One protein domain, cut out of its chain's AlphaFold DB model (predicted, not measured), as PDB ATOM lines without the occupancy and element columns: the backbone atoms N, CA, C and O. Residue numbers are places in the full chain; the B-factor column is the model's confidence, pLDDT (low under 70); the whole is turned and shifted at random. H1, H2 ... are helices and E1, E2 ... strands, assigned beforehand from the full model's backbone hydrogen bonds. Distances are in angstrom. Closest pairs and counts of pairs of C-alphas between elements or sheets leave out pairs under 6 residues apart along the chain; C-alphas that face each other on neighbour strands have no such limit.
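This is residues 2 to 109 of the 172 residues of the protein "Diguanylate cyclase" of Rhodococcus opacus (UniProt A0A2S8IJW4). One long helix, H2, runs through the middle; H4 crosses it on one side, and H5 and the small hairpin E1 and E2 are near it elsewhere. H1 makes a corner at H2's first end, its residues 14 to 19 sticking out, while residues 58 to 75 loop away from the core between H3 and H4. The 108 printed residues hold, in order, E1, E2, H1, H2, H3, H4 and H5, with an antiparallel sheet E1 - E2; the class is mostly helix. The whole is compact, radius of gyration of the C-alphas 14.3 A, spans 40 by 32 by 27 A.

Find C-alpha 3 at (132.459, 199.675, 138.173), where E1, residues 3 to 5, begins; E2 is residues 8 to 10. Next come H1, residues 14 to 26, 18.2 A, and H2, residues 29 to 49, 30.3 A. H3 is residues 53 to 57, H4 residues 76 to 87, 17.2 A, and H5 residues 96 to 105, 15.3 A, ending at C-alpha 105, (129.757, 195.299, 148.079).

Look first at Gly 42 and Thr 77, the closest C-alphas of H2 and H4, 4.1 A apart; these helices touch at a steep tilt of 64 degrees, opposite ways. H4 touches H3 with residues 76 to 77 alone, closest C-alphas Ala 54 and Ala 76, 4.6 A. H5 is close to H2 but not clearly touching, closest C-alphas Arg 37 and Ile 102, 6.9 A. H1 likewise, Gln 24 to Asn 32, 6.1 A. In the hairpin, N 8 and O 5 are 2.9 A apart, within hydrogen-bond range. H1, H2 and H3 have every O i to N i+4 pair within range, H4 6 of 8, H5 4 of 6.

The C-alphas of Asp 68 and Asp 97, the two farthest apart, are 40.6 A apart. The printed part has no cut; H3 to H4 is a long link. Mean pLDDT of the printed part is 70.6; look for values under 70 at residues 51 to 81, among others.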
ATOM      1  N   SER A   2     132.475 200.530 133.363       74.06
ATOM      2  CA  SER A   2     133.331 200.509 134.552       74.06
ATOM      3  C   SER A   2     132.516 200.453 135.841       74.06
ATOM      4  O   SER A   2     131.446 201.058 135.932       74.06
ATOM      5  N   GLU A   3     133.005 199.685 136.816       82.88
ATOM      6  CA  GLU A   3     132.459 199.675 138.173       82.88
ATOM      7  C   GLU A   3     132.815 201.005 138.854       82.88
ATOM      8  O   GLU A   3     133.979 201.412 138.869       82.88
ATOM      9  N   ILE A   4     131.818 201.692 139.417       86.25
ATOM     10  CA  ILE A   4     132.020 202.895 140.229       86.25
ATOM     11  C   ILE A   4     131.420 202.637 141.605       86.25
ATOM     12  O   ILE A   4     130.217 202.405 141.718       86.25
ATOM     13  N   THR A   5     132.256 202.733 142.635       84.31
ATOM     14  CA  THR A   5     131.869 202.541 144.039       84.31
ATOM     15  C   THR A   5     132.443 203.689 144.862       84.31
ATOM     16  O   THR A   5     133.637 203.975 144.771       84.31
ATOM     17  N   ALA A   6     131.615 204.381 145.655       84.00
ATOM     18  CA  ALA A   6     132.029 205.509 146.500       84.00
ATOM     19  C   ALA A   6     132.744 206.654 145.750       84.00
ATOM     20  O   ALA A   6     133.602 207.349 146.308       84.00
ATOM     21  N   GLY A   7     132.398 206.852 144.472       84.00
ATOM     22  CA  GLY A   7     133.026 207.843 143.590       84.00
ATOM     23  C   GLY A   7     134.424 207.460 143.085       84.00
ATOM     24  O   GLY A   7     135.102 208.299 142.494       84.00
ATOM     25  N   VAL A   8     134.858 206.216 143.309       84.06
ATOM     26  CA  VAL A   8     136.101 205.648 142.774       84.06
ATOM     27  C   VAL A   8     135.758 204.739 141.599       84.06
ATOM     28  O   VAL A   8     134.950 203.821 141.731       84.06
ATOM     29  N   GLU A   9     136.382 204.993 140.452       85.50
ATOM     30  CA  GLU A   9     136.248 204.157 139.262       85.50
ATOM     31  C   GLU A   9     137.275 203.019 139.284       85.50
ATOM     32  O   GLU A   9     138.475 203.248 139.446       85.50
ATOM     33  N   VAL A  10     136.807 201.791 139.066       82.69
ATOM     34  CA  VAL A  10     137.656 200.639 138.759       82.69
ATOM     35  C   VAL A  10     137.664 200.465 137.242       82.69
ATOM     36  O   VAL A  10     136.642 200.178 136.619       82.69
ATOM     37  N   SER A  11     138.823 200.687 136.619       80.06
ATOM     38  CA  SER A  11     138.945 200.626 135.160       80.06
ATOM     39  C   SER A  11     138.860 199.188 134.638       80.06
ATOM     40  O   SER A  11     139.632 198.333 135.051       80.06
ATOM     41  N   GLU A  12     138.029 198.940 133.624       80.88
ATOM     42  CA  GLU A  12     137.834 197.622 132.976       80.88
ATOM     43  C   GLU A  12     138.950 197.269 131.974       80.88
ATOM     44  O   GLU A  12     138.714 196.809 130.856       80.88
ATOM     45  N   THR A  13     140.200 197.553 132.329       85.06
ATOM     46  CA  THR A  13     141.344 197.197 131.480       85.06
ATOM     47  C   THR A  13     141.690 195.718 131.637       85.06
ATOM     48  O   THR A  13     141.466 195.128 132.693       85.06
ATOM     49  N   ALA A  14     142.321 195.127 130.616       78.38
ATOM     50  CA  ALA A  14     142.803 193.746 130.687       78.38
ATOM     51  C   ALA A  14     143.736 193.511 131.893       78.38
ATOM     52  O   ALA A  14     143.624 192.492 132.564       78.38
ATOM     53  N   ALA A  15     144.589 194.489 132.214       73.56
ATOM     54  CA  ALA A  15     145.483 194.419 133.366       73.56
ATOM     55  C   ALA A  15     144.723 194.381 134.705       73.56
ATOM     56  O   ALA A  15     145.070 193.599 135.585       73.56
ATOM     57  N   VAL A  16     143.664 195.186 134.859       78.62
ATOM     58  CA  VAL A  16     142.824 195.181 136.072       78.62
ATOM     59  C   VAL A  16     142.038 193.879 136.190       78.62
ATOM     60  O   VAL A  16     141.957 193.316 137.282       78.62
ATOM     61  N   ALA A  17     141.507 193.364 135.080       78.75
ATOM     62  CA  ALA A  17     140.810 192.082 135.066       78.75
ATOM     63  C   ALA A  17     141.742 190.927 135.469       78.75
ATOM     64  O   ALA A  17     141.372 190.084 136.288       78.75
ATOM     65  N   GLU A  18     142.971 190.907 134.950       75.81
ATOM     66  CA  GLU A  18     143.962 189.882 135.279       75.81
ATOM     67  C   GLU A  18     144.432 189.971 136.736       75.81
ATOM     68  O   GLU A  18     144.465 188.951 137.426       75.81
ATOM     69  N   ALA A  19     144.711 191.179 137.234       73.31
ATOM     70  CA  ALA A  19     145.053 191.397 138.638       73.31
ATOM     71  C   ALA A  19     143.907 190.977 139.575       73.31
ATOM     72  O   ALA A  19     144.134 190.289 140.569       73.31
ATOM     73  N   THR A  20     142.662 191.318 139.225       79.25
ATOM     74  CA  THR A  20     141.468 190.928 139.993       79.25
ATOM     75  C   THR A  20     141.319 189.411 140.039       79.25
ATOM     76  O   THR A  20     141.108 188.849 141.115       79.25
ATOM     77  N   ARG A  21     141.484 188.732 138.896       78.75
ATOM     78  CA  ARG A  21     141.437 187.267 138.814       78.75
ATOM     79  C   ARG A  21     142.538 186.623 139.656       78.75
ATOM     80  O   ARG A  21     142.257 185.697 140.408       78.75
ATOM     81  N   LEU A  22     143.768 187.135 139.580       72.38
ATOM     82  CA  LEU A  22     144.887 186.626 140.373       72.38
ATOM     83  C   LEU A  22     144.585 186.707 141.873       72.38
ATOM     84  O   LEU A  22     144.781 185.728 142.590       72.38
ATOM     85  N   VAL A  23     144.058 187.839 142.347       68.31
ATOM     86  CA  VAL A  23     143.672 188.010 143.756       68.31
ATOM     87  C   VAL A  23     142.538 187.053 144.131       68.31
ATOM     88  O   VAL A  23     142.592 186.431 145.188       68.31
ATOM     89  N   GLN A  24     141.526 186.883 143.276       76.94
ATOM     90  CA  GLN A  24     140.424 185.934 143.502       76.94
ATOM     91  C   GLN A  24     140.886 184.472 143.589       76.94
ATOM     92  O   GLN A  24     140.326 183.710 144.368       76.94
ATOM     93  N   GLU A  25     141.896 184.080 142.813       76.31
ATOM     94  CA  GLU A  25     142.392 182.698 142.769       76.31
ATOM     95  C   GLU A  25     143.403 182.373 143.873       76.31
ATOM     96  O   GLU A  25     143.526 181.217 144.274       76.31
ATOM     97  N   THR A  26     144.138 183.374 144.359       65.19
ATOM     98  CA  THR A  26     145.244 183.177 145.312       65.19
ATOM     99  C   THR A  26     144.893 183.542 146.749       65.19
ATOM    100  O   THR A  26     145.633 183.181 147.665       65.19
ATOM    101  N   THR A  27     143.778 184.239 146.970       67.75
ATOM    102  CA  THR A  27     143.369 184.705 148.300       67.75
ATOM    103  C   THR A  27     142.004 184.154 148.698       67.75
ATOM    104  O   THR A  27     141.181 183.790 147.860       67.75
ATOM    105  N   SER A  28     141.745 184.079 150.005       72.88
ATOM    106  CA  SER A  28     140.409 183.743 150.498       72.88
ATOM    107  C   SER A  28     139.405 184.845 150.136       72.88
ATOM    108  O   SER A  28     139.777 186.002 149.945       72.88
ATOM    109  N   LEU A  29     138.109 184.518 150.125       75.94
ATOM    110  CA  LEU A  29     137.047 185.508 149.897       75.94
ATOM    111  C   LEU A  29     137.140 186.695 150.876       75.94
ATOM    112  O   LEU A  29     136.903 187.839 150.495       75.94
ATOM    113  N   LEU A  30     137.549 186.435 152.122       74.19
ATOM    114  CA  LEU A  30     137.810 187.478 153.110       74.19
ATOM    115  C   LEU A  30     138.925 188.424 152.668       74.19
ATOM    116  O   LEU A  30     138.740 189.640 152.725       74.19
ATOM    117  N   TYR A  31     140.068 187.884 152.238       68.94
ATOM    118  CA  TYR A  31     141.202 188.698 151.806       68.94
ATOM    119  C   TYR A  31     140.902 189.430 150.505       68.94
ATOM    120  O   TYR A  31     141.288 190.584 150.368       68.94
ATOM    121  N   ASN A  32     140.124 188.826 149.613       73.69
ATOM    122  CA  ASN A  32     139.626 189.502 148.426       73.69
ATOM    123  C   ASN A  32     138.805 190.751 148.787       73.69
ATOM    124  O   ASN A  32     139.130 191.859 148.357       73.69
ATOM    125  N   HIS A  33     137.794 190.591 149.648       78.88
ATOM    126  CA  HIS A  33     136.975 191.707 150.123       78.88
ATOM    127  C   HIS A  33     137.798 192.741 150.898       78.88
ATOM    128  O   HIS A  33     137.566 193.941 150.772       78.88
ATOM    129  N   HIS A  34     138.774 192.304 151.699       77.69
ATOM    130  CA  HIS A  34     139.692 193.201 152.394       77.69
ATOM    131  C   HIS A  34     140.516 194.041 151.414       77.69
ATOM    132  O   HIS A  34     140.488 195.265 151.508       77.69
ATOM    133  N   SER A  35     141.167 193.418 150.431       75.31
ATOM    134  CA  SER A  35     141.962 194.115 149.416       75.31
ATOM    135  C   SER A  35     141.127 195.118 148.618       75.31
ATOM    136  O   SER A  35     141.584 196.233 148.362       75.31
ATOM    137  N   ARG A  36     139.871 194.777 148.297       83.00
ATOM    138  CA  ARG A  36     138.926 195.697 147.643       83.00
ATOM    139  C   ARG A  36     138.582 196.905 148.518       83.00
ATOM    140  O   ARG A  36     138.680 198.041 148.058       83.00
ATOM    141  N   ARG A  37     138.262 196.705 149.802       85.44
ATOM    142  CA  ARG A  37     138.007 197.827 150.729       85.44
ATOM    143  C   ARG A  37     139.241 198.702 150.929       85.44
ATOM    144  O   ARG A  37     139.120 199.924 150.928       85.44
ATOM    145  N   VAL A  38     140.421 198.092 151.054       80.88
ATOM    146  CA  VAL A  38     141.705 198.802 151.128       80.88
ATOM    147  C   VAL A  38     141.884 199.676 149.889       80.88
ATOM    148  O   VAL A  38     142.130 200.870 150.053       80.88
ATOM    149  N   PHE A  39     141.670 199.129 148.683       81.94
ATOM    150  CA  PHE A  39     141.672 199.872 147.417       81.94
ATOM    151  C   PHE A  39     140.786 201.119 147.464       81.94
ATOM    152  O   PHE A  39     141.292 202.231 147.287       81.94
ATOM    153  N   PHE A  40     139.499 200.958 147.773       84.25
ATOM    154  CA  PHE A  40     138.558 202.076 147.794       84.25
ATOM    155  C   PHE A  40     138.925 203.135 148.840       84.25
ATOM    156  O   PHE A  40     138.983 204.320 148.510       84.25
ATOM    157  N   PHE A  41     139.256 202.741 150.074       80.31
ATOM    158  CA  PHE A  41     139.664 203.700 151.105       80.31
ATOM    159  C   PHE A  41     140.955 204.435 150.740       80.31
ATOM    160  O   PHE A  41     141.042 205.650 150.921       80.31
ATOM    161  N   GLY A  42     141.946 203.732 150.187       76.81
ATOM    162  CA  GLY A  42     143.192 204.345 149.737       76.81
ATOM    163  C   GLY A  42     142.974 205.389 148.638       76.81
ATOM    164  O   GLY A  42     143.540 206.477 148.721       76.81
ATOM    165  N   GLN A  43     142.113 205.099 147.656       82.88
ATOM    166  CA  GLN A  43     141.765 206.046 146.590       82.88
ATOM    167  C   GLN A  43     140.973 207.251 147.114       82.88
ATOM    168  O   GLN A  43     141.295 208.386 146.764       82.88
ATOM    169  N   ILE A  44     140.005 207.044 148.015       83.50
ATOM    170  CA  ILE A  44     139.258 208.145 148.643       83.50
ATOM    171  C   ILE A  44     140.217 209.094 149.374       83.50
ATOM    172  O   ILE A  44     140.144 210.310 149.190       83.50
ATOM    173  N   HIS A  45     141.153 208.563 150.165       79.12
ATOM    174  CA  HIS A  45     142.146 209.390 150.859       79.12
ATOM    175  C   HIS A  45     143.078 210.119 149.884       79.12
ATOM    176  O   HIS A  45     143.310 211.317 150.049       79.12
ATOM    177  N   ALA A  46     143.558 209.436 148.843       74.12
ATOM    178  CA  ALA A  46     144.392 210.025 147.795       74.12
ATOM    179  C   ALA A  46     143.699 211.209 147.097       74.12
ATOM    180  O   ALA A  46     144.292 212.279 146.949       74.12
ATOM    181  N   HIS A  47     142.418 211.053 146.746       81.56
ATOM    182  CA  HIS A  47     141.615 212.106 146.120       81.56
ATOM    183  C   HIS A  47     141.455 213.321 147.040       81.56
ATOM    184  O   HIS A  47     141.615 214.459 146.602       81.56
ATOM    185  N   ARG A  48     141.176 213.095 148.328       79.56
ATOM    186  CA  ARG A  48     140.949 214.177 149.303       79.56
ATOM    187  C   ARG A  48     142.209 214.953 149.641       79.56
ATOM    188  O   ARG A  48     142.147 216.160 149.847       79.56
ATOM    189  N   LEU A  49     143.338 214.260 149.698       74.69
ATOM    190  CA  LEU A  49     144.639 214.862 149.964       74.69
ATOM    191  C   LEU A  49     145.291 215.431 148.692       74.69
ATOM    192  O   LEU A  49     146.330 216.078 148.787       74.69
ATOM    193  N   GLY A  50     144.703 215.202 147.510       72.50
ATOM    194  CA  GLY A  50     145.247 215.650 146.227       72.50
ATOM    195  C   GLY A  50     146.591 215.006 145.876       72.50
ATOM    196  O   GLY A  50     147.383 215.601 145.146       72.50
ATOM    197  N   VAL A  51     146.879 213.815 146.409       63.81
ATOM    198  CA  VAL A  51     148.168 213.131 146.240       63.81
ATOM    199  C   VAL A  51     147.984 211.756 145.626       63.81
ATOM    200  O   VAL A  51     147.151 210.965 146.060       63.81
ATOM    201  N   ASN A  52     148.833 211.417 144.656       62.91
ATOM    202  CA  ASN A  52     148.994 210.033 144.242       62.91
ATOM    203  C   ASN A  52     150.026 209.373 145.164       62.91
ATOM    204  O   ASN A  52     151.228 209.383 144.895       62.91
ATOM    205  N   LEU A  53     149.538 208.811 146.271       56.81
ATOM    206  CA  LEU A  53     150.374 208.112 147.245       56.81
ATOM    207  C   LEU A  53     151.204 207.002 146.571       56.81
ATOM    208  O   LEU A  53     152.346 206.775 146.960       56.81
ATOM    209  N   ALA A  54     150.681 206.349 145.521       59.62
ATOM    210  CA  ALA A  54     151.395 205.285 144.804       59.62
ATOM    211  C   ALA A  54     152.628 205.843 144.111       59.62
ATOM    212  O   ALA A  54     153.712 205.292 144.269       59.62
ATOM    213  N   ALA A  55     152.497 206.995 143.455       52.84
ATOM    214  CA  ALA A  55     153.627 207.693 142.862       52.84
ATOM    215  C   ALA A  55     154.657 208.156 143.910       52.84
ATOM    216  O   ALA A  55     155.851 208.120 143.633       52.84
ATOM    217  N   MET A  56     154.247 208.538 145.123       51.28
ATOM    218  CA  MET A  56     155.200 208.952 146.166       51.28
ATOM    219  C   MET A  56     156.050 207.791 146.701       51.28
ATOM    220  O   MET A  56     157.222 207.986 147.012       51.28
ATOM    221  N   PHE A  57     155.484 206.582 146.771       53.59
ATOM    222  CA  PHE A  57     156.149 205.412 147.353       53.59
ATOM    223  C   PHE A  57     156.602 204.356 146.327       53.59
ATOM    224  O   PHE A  57     157.219 203.362 146.703       53.59
ATOM    225  N   HIS A  58     156.362 204.546 145.023       55.72
ATOM    226  CA  HIS A  58     156.709 203.540 144.002       55.72
ATOM    227  C   HIS A  58     158.209 203.196 143.967       55.72
ATOM    228  O   HIS A  58     158.577 202.067 143.652       55.72
ATOM    229  N   ALA A  59     159.070 204.157 144.312       49.06
ATOM    230  CA  ALA A  59     160.520 203.997 144.304       49.06
ATOM    231  C   ALA A  59     161.096 203.577 145.666       49.06
ATOM    232  O   ALA A  59     162.263 203.197 145.737       49.06
ATOM    233  N   THR A  60     160.317 203.611 146.755       54.31
ATOM    234  CA  THR A  60     160.861 203.292 148.086       54.31
ATOM    235  C   THR A  60     161.221 201.816 148.220       54.31
ATOM    236  O   THR A  60     162.140 201.490 148.959       54.31
ATOM    237  N   GLY A  61     160.584 200.930 147.443       54.59
ATOM    238  CA  GLY A  61     160.975 199.518 147.319       54.59
ATOM    239  C   GLY A  61     162.284 199.278 146.548       54.59
ATOM    240  O   GLY A  61     162.725 198.137 146.444       54.59
ATOM    241  N   LEU A  62     162.903 200.326 145.990       48.38
ATOM    242  CA  LEU A  62     164.208 200.257 145.319       48.38
ATOM    243  C   LEU A  62     165.371 200.689 146.228       48.38
ATOM    244  O   LEU A  62     166.523 200.572 145.818       48.38
ATOM    245  N   VAL A  63     165.097 201.189 147.439       49.44
ATOM    246  CA  VAL A  63     166.107 201.718 148.372       49.44
ATOM    247  C   VAL A  63     166.004 201.057 149.749       49.44
ATOM    248  O   VAL A  63     164.947 200.570 150.148       49.44
ATOM    249  N   THR A  64     167.107 201.028 150.498       48.00
ATOM    250  CA  THR A  64     167.120 200.516 151.876       48.00
ATOM    251  C   THR A  64     166.239 201.386 152.791       48.00
ATOM    252  O   THR A  64     166.182 202.604 152.607       48.00
ATOM    253  N   PRO A  65     165.527 200.798 153.774       56.16
ATOM    254  CA  PRO A  65     165.587 199.398 154.218       56.16
ATOM    255  C   PRO A  65     164.670 198.428 153.444       56.16
ATOM    256  O   PRO A  65     164.581 197.263 153.814       56.16
ATOM    257  N   PHE A  66     163.965 198.881 152.402       51.28
ATOM    258  CA  PHE A  66     162.893 198.107 151.758       51.28
ATOM    259  C   PHE A  66     163.314 197.404 150.457       51.28
ATOM    260  O   PHE A  66     162.528 196.643 149.897       51.28
ATOM    261  N   SER A  67     164.548 197.619 149.993       53.44
ATOM    262  CA  SER A  67     165.119 197.010 148.783       53.44
ATOM    263  C   SER A  67     165.158 195.479 148.810       53.44
ATOM    264  O   SER A  67     165.130 194.847 147.751       53.44
ATOM    265  N   ASP A  68     165.183 194.893 150.008       51.78
ATOM    266  CA  ASP A  68     165.502 193.480 150.228       51.78
ATOM    267  C   ASP A  68     164.239 192.624 150.465       51.78
ATOM    268  O   ASP A  68     164.328 191.410 150.633       51.78
ATOM    269  N   ALA A  69     163.050 193.241 150.480       50.12
ATOM    270  CA  ALA A  69     161.777 192.551 150.677       50.12
ATOM    271  C   ALA A  69     161.224 191.990 149.350       50.12
ATOM    272  O   ALA A  69     161.057 192.725 148.374       50.12
ATOM    273  N   GLU A  70     160.895 190.692 149.323       50.47
ATOM    274  CA  GLU A  70     160.335 189.988 148.150       50.47
ATOM    275  C   GLU A  70     158.908 190.432 147.768       50.47
ATOM    276  O   GLU A  70     158.453 190.172 146.658       50.47
ATOM    277  N   GLN A  71     158.196 191.139 148.649       48.56
ATOM    278  CA  GLN A  71     156.832 191.621 148.408       48.56
ATOM    279  C   GLN A  71     156.882 193.070 147.912       48.56
ATOM    280  O   GLN A  71     156.776 194.028 148.680       48.56
ATOM    281  N   ARG A  72     157.116 193.229 146.608       53.72
ATOM    282  CA  ARG A  72     157.132 194.535 145.943       53.72
ATOM    283  C   ARG A  72     155.742 194.854 145.394       53.72
ATOM    284  O   ARG A  72     155.102 193.984 144.819       53.72
ATOM    285  N   PHE A  73     155.380 196.133 145.512       48.50
ATOM    286  CA  PHE A  73     154.143 196.788 145.064       48.50
ATOM    287  C   PHE A  73     152.930 196.600 145.975       48.50
ATOM    288  O   PHE A  73     152.191 195.650 145.805       48.50
ATOM    289  N   GLU A  74     152.731 197.563 146.891       52.78
ATOM    290  CA  GLU A  74     151.429 198.012 147.438       52.78
ATOM    291  C   GLU A  74     151.651 199.011 148.594       52.78
ATOM    292  O   GLU A  74     151.152 198.850 149.699       52.78
ATOM    293  N   VAL A  75     152.460 200.061 148.406       54.03
ATOM    294  CA  VAL A  75     152.825 200.928 149.552       54.03
ATOM    295  C   VAL A  75     151.778 202.017 149.829       54.03
ATOM    296  O   VAL A  75     151.653 202.501 150.946       54.03
ATOM    297  N   ALA A  76     150.969 202.392 148.842       50.50
ATOM    298  CA  ALA A  76     150.205 203.635 148.904       50.50
ATOM    299  C   ALA A  76     148.765 203.515 149.375       50.50
ATOM    300  O   ALA A  76     148.346 204.207 150.299       50.50
ATOM    301  N   THR A  77     148.014 202.624 148.739       55.56
ATOM    302  CA  THR A  77     146.658 202.300 149.159       55.56
ATOM    303  C   THR A  77     146.685 201.669 150.549       55.56
ATOM    304  O   THR A  77     145.902 202.041 151.416       55.56
ATOM    305  N   THR A  78     147.646 200.779 150.796       62.00
ATOM    306  CA  THR A  78     147.827 200.056 152.057       62.00
ATOM    307  C   THR A  78     148.079 200.991 153.237       62.00
ATOM    308  O   THR A  78     147.549 200.747 154.317       62.00
ATOM    309  N   HIS A  79     148.809 202.097 153.038       63.72
ATOM    310  CA  HIS A  79     149.204 202.991 154.131       63.72
ATOM    311  C   HIS A  79     148.021 203.629 154.868       63.72
ATOM    312  O   HIS A  79     148.068 203.767 156.086       63.72
ATOM    313  N   LEU A  80     146.954 203.997 154.153       67.31
ATOM    314  CA  LEU A  80     145.743 204.558 154.768       67.31
ATOM    315  C   LEU A  80     144.560 203.590 154.691       67.31
ATOM    316  O   LEU A  80     143.759 203.534 155.620       67.31
ATOM    317  N   GLY A  81     144.467 202.781 153.636       65.94
ATOM    318  CA  GLY A  81     143.387 201.824 153.421       65.94
ATOM    319  C   GLY A  81     143.377 200.669 154.422       65.94
ATOM    320  O   GLY A  81     142.309 200.354 154.938       65.94
ATOM    321  N   VAL A  82     144.532 200.080 154.771       70.06
ATOM    322  CA  VAL A  82     144.586 198.996 155.778       70.06
ATOM    323  C   VAL A  82     144.227 199.508 157.173       70.06
ATOM    324  O   VAL A  82     143.355 198.906 157.796       70.06
ATOM    325  N   PRO A  83     144.781 200.628 157.681       65.56
ATOM    326  CA  PRO A  83     144.340 201.174 158.965       65.56
ATOM    327  C   PRO A  83     142.860 201.577 158.977       65.56
ATOM    328  O   PRO A  83     142.163 201.330 159.964       65.56
ATOM    329  N   THR A  84     142.354 202.150 157.878       78.19
ATOM    330  CA  THR A  84     140.924 202.481 157.749       78.19
ATOM    331  C   THR A  84     140.071 201.209 157.814       78.19
ATOM    332  O   THR A  84     139.089 201.157 158.557       78.19
ATOM    333  N   ASP A  85     140.456 200.145 157.100       78.81
ATOM    334  CA  ASP A  85     139.679 198.907 157.083       78.81
ATOM    335  C   ASP A  85     139.804 198.107 158.385       78.81
ATOM    336  O   ASP A  85     138.798 197.641 158.902       78.81
ATOM    337  N   VAL A  86     140.992 197.968 158.969       71.81
ATOM    338  CA  VAL A  86     141.216 197.081 160.125       71.81
ATOM    339  C   VAL A  86     140.831 197.753 161.444       71.81
ATOM    340  O   VAL A  86     140.114 197.161 162.256       71.81
ATOM    341  N   VAL A  87     141.267 198.999 161.661       73.81
ATOM    342  CA  VAL A  87     141.115 199.698 162.952       73.81
ATOM    343  C   VAL A  87     140.187 200.912 162.896       73.81
ATOM    344  O   VAL A  87     139.903 201.504 163.933       73.81
ATOM    345  N   GLY A  88     139.661 201.259 161.717       74.00
ATOM    346  CA  GLY A  88     138.733 202.379 161.542       74.00
ATOM    347  C   GLY A  88     139.402 203.753 161.512       74.00
ATOM    348  O   GLY A  88     138.727 204.766 161.687       74.00
ATOM    349  N   PHE A  89     140.720 203.802 161.311       72.81
ATOM    350  CA  PHE A  89     141.473 205.052 161.257       72.81
ATOM    351  C   PHE A  89     140.950 205.974 160.144       72.81
ATOM    352  O   PHE A  89     140.796 205.540 159.008       72.81
ATOM    353  N   GLY A  90     140.681 207.243 160.456       73.38
ATOM    354  CA  GLY A  90     140.266 208.250 159.473       73.38
ATOM    355  C   GLY A  90     138.855 208.077 158.896       73.38
ATOM    356  O   GLY A  90     138.498 208.814 157.974       73.38
ATOM    357  N   LEU A  91     138.048 207.135 159.412       80.38
ATOM    358  CA  LEU A  91     136.649 206.950 158.998       80.38
ATOM    359  C   LEU A  91     135.764 208.152 159.343       80.38
ATOM    360  O   LEU A  91     134.876 208.490 158.572       80.38
ATOM    361  N   ASP A  92     136.018 208.798 160.479       80.50
ATOM    362  CA  ASP A  92     135.356 210.021 160.945       80.50
ATOM    363  C   ASP A  92     135.544 211.200 159.984       80.50
ATOM    364  O   ASP A  92     134.691 212.081 159.881       80.50
ATOM    365  N   GLY A  93     136.648 211.185 159.242       79.25
ATOM    366  CA  GLY A  93     136.880 212.127 158.171       79.25
ATOM    367  C   GLY A  93     136.018 211.856 156.942       79.25
ATOM    368  O   GLY A  93     135.761 212.805 156.212       79.25
ATOM    369  N   LEU A  94     135.627 210.612 156.629       82.88
ATOM    370  CA  LEU A  94     134.963 210.229 155.365       82.88
ATOM    371  C   LEU A  94     133.485 210.637 155.316       82.88
ATOM    372  O   LEU A  94     132.812 210.717 156.342       82.88
ATOM    373  N   HIS A  95     132.959 210.888 154.110       84.75
ATOM    374  CA  HIS A  95     131.526 211.134 153.967       84.75
ATOM    375  C   HIS A  95     130.759 209.819 154.178       84.75
ATOM    376  O   HIS A  95     131.200 208.744 153.764       84.75
ATOM    377  N   THR A  96     129.632 209.893 154.888       79.88
ATOM    378  CA  THR A  96     128.919 208.690 155.355       79.88
ATOM    379  C   THR A  96     128.406 207.847 154.186       79.88
ATOM    380  O   THR A  96     128.422 206.620 154.276       79.88
ATOM    381  N   ASP A  97     128.010 208.480 153.078       83.88
ATOM    382  CA  ASP A  97     127.542 207.785 151.874       83.88
ATOM    383  C   ASP A  97     128.623 206.863 151.272       83.88
ATOM    384  O   ASP A  97     128.342 205.697 151.005       83.88
ATOM    385  N   GLN A  98     129.876 207.319 151.195       80.94
ATOM    386  CA  GLN A  98     131.021 206.578 150.670       80.94
ATOM    387  C   GLN A  98     131.247 205.297 151.472       80.94
ATOM    388  O   GLN A  98     131.450 204.219 150.916       80.94
ATOM    389  N   VAL A  99     131.153 205.391 152.801       78.88
ATOM    390  CA  VAL A  99     131.286 204.229 153.690       78.88
ATOM    391  C   VAL A  99     130.101 203.271 153.518       78.88
ATOM    392  O   VAL A  99     130.283 202.049 153.521       78.88
ATOM    393  N   THR A 100     128.885 203.800 153.345       80.62
ATOM    394  CA  THR A 100     127.684 202.977 153.140       80.62
ATOM    395  C   THR A 100     127.595 202.326 151.764       80.62
ATOM    396  O   THR A 100     126.925 201.306 151.661       80.62
ATOM    397  N   GLU A 101     128.278 202.846 150.744       81.06
ATOM    398  CA  GLU A 101     128.361 202.230 149.412       81.06
ATOM    399  C   GLU A 101     129.376 201.082 149.352       81.06
ATOM    400  O   GLU A 101     129.141 200.092 148.666       81.06
ATOM    401  N   ILE A 102     130.473 201.155 150.115       78.25
ATOM    402  CA  ILE A 102     131.499 200.095 150.159       78.25
ATOM    403  C   ILE A 102     130.998 198.862 150.936       78.25
ATOM    404  O   ILE A 102     131.251 197.714 150.570       78.25
ATOM    405  N   ARG A 103     130.272 199.082 152.038       68.75
ATOM    406  CA  ARG A 103     129.878 198.026 152.993       68.75
ATOM    407  C   ARG A 103     129.020 196.879 152.411       68.75
ATOM    408  O   ARG A 103     129.224 195.748 152.856       68.75
ATOM    409  N   PRO A 104     128.052 197.108 151.502       67.69
ATOM    410  CA  PRO A 104     127.234 196.053 150.904       67.69
ATOM    411  C   PRO A 104     127.991 195.261 149.836       67.69
ATOM    412  O   PRO A 104     127.706 194.079 149.661       67.69
ATOM    413  N   VAL A 105     128.940 195.904 149.144       62.41
ATOM    414  CA  VAL A 105     129.757 195.299 148.079       62.41
ATOM    415  C   VAL A 105     130.795 194.341 148.668       62.41
ATOM    416  O   VAL A 105     131.016 193.265 148.121       62.41
ATOM    417  N   ASP A 106     131.363 194.681 149.832       60.88
ATOM    418  CA  ASP A 106     132.409 193.895 150.496       60.88
ATOM    419  C   ASP A 106     132.086 193.652 151.993       60.88
ATOM    420  O   ASP A 106     132.636 194.332 152.875       60.88
ATOM    421  N   PRO A 107     131.205 192.682 152.323       70.50
ATOM    422  CA  PRO A 107     130.681 192.481 153.675       70.50
ATOM    423  C   PRO A 107     131.769 192.244 154.734       70.50
ATOM    424  O   PRO A 107     132.687 191.452 154.548       70.50
ATOM    425  N   ARG A 108     131.626 192.885 155.903       65.06
ATOM    426  CA  ARG A 108     132.628 192.883 156.993       65.06
ATOM    427  C   ARG A 108     132.388 191.866 158.121       65.06
ATOM    428  O   ARG A 108     133.010 192.019 159.164       65.06
ATOM    429  N   ARG A 109     131.486 190.890 157.924       71.19
ATOM    430  CA  ARG A 109     130.931 189.936 158.923       71.19
ATOM    431  C   ARG A 109     131.674 189.900 160.270       71.19
ATOM    432  O   ARG A 109     131.398 190.767 161.092       71.19
TER     433      ARG A 109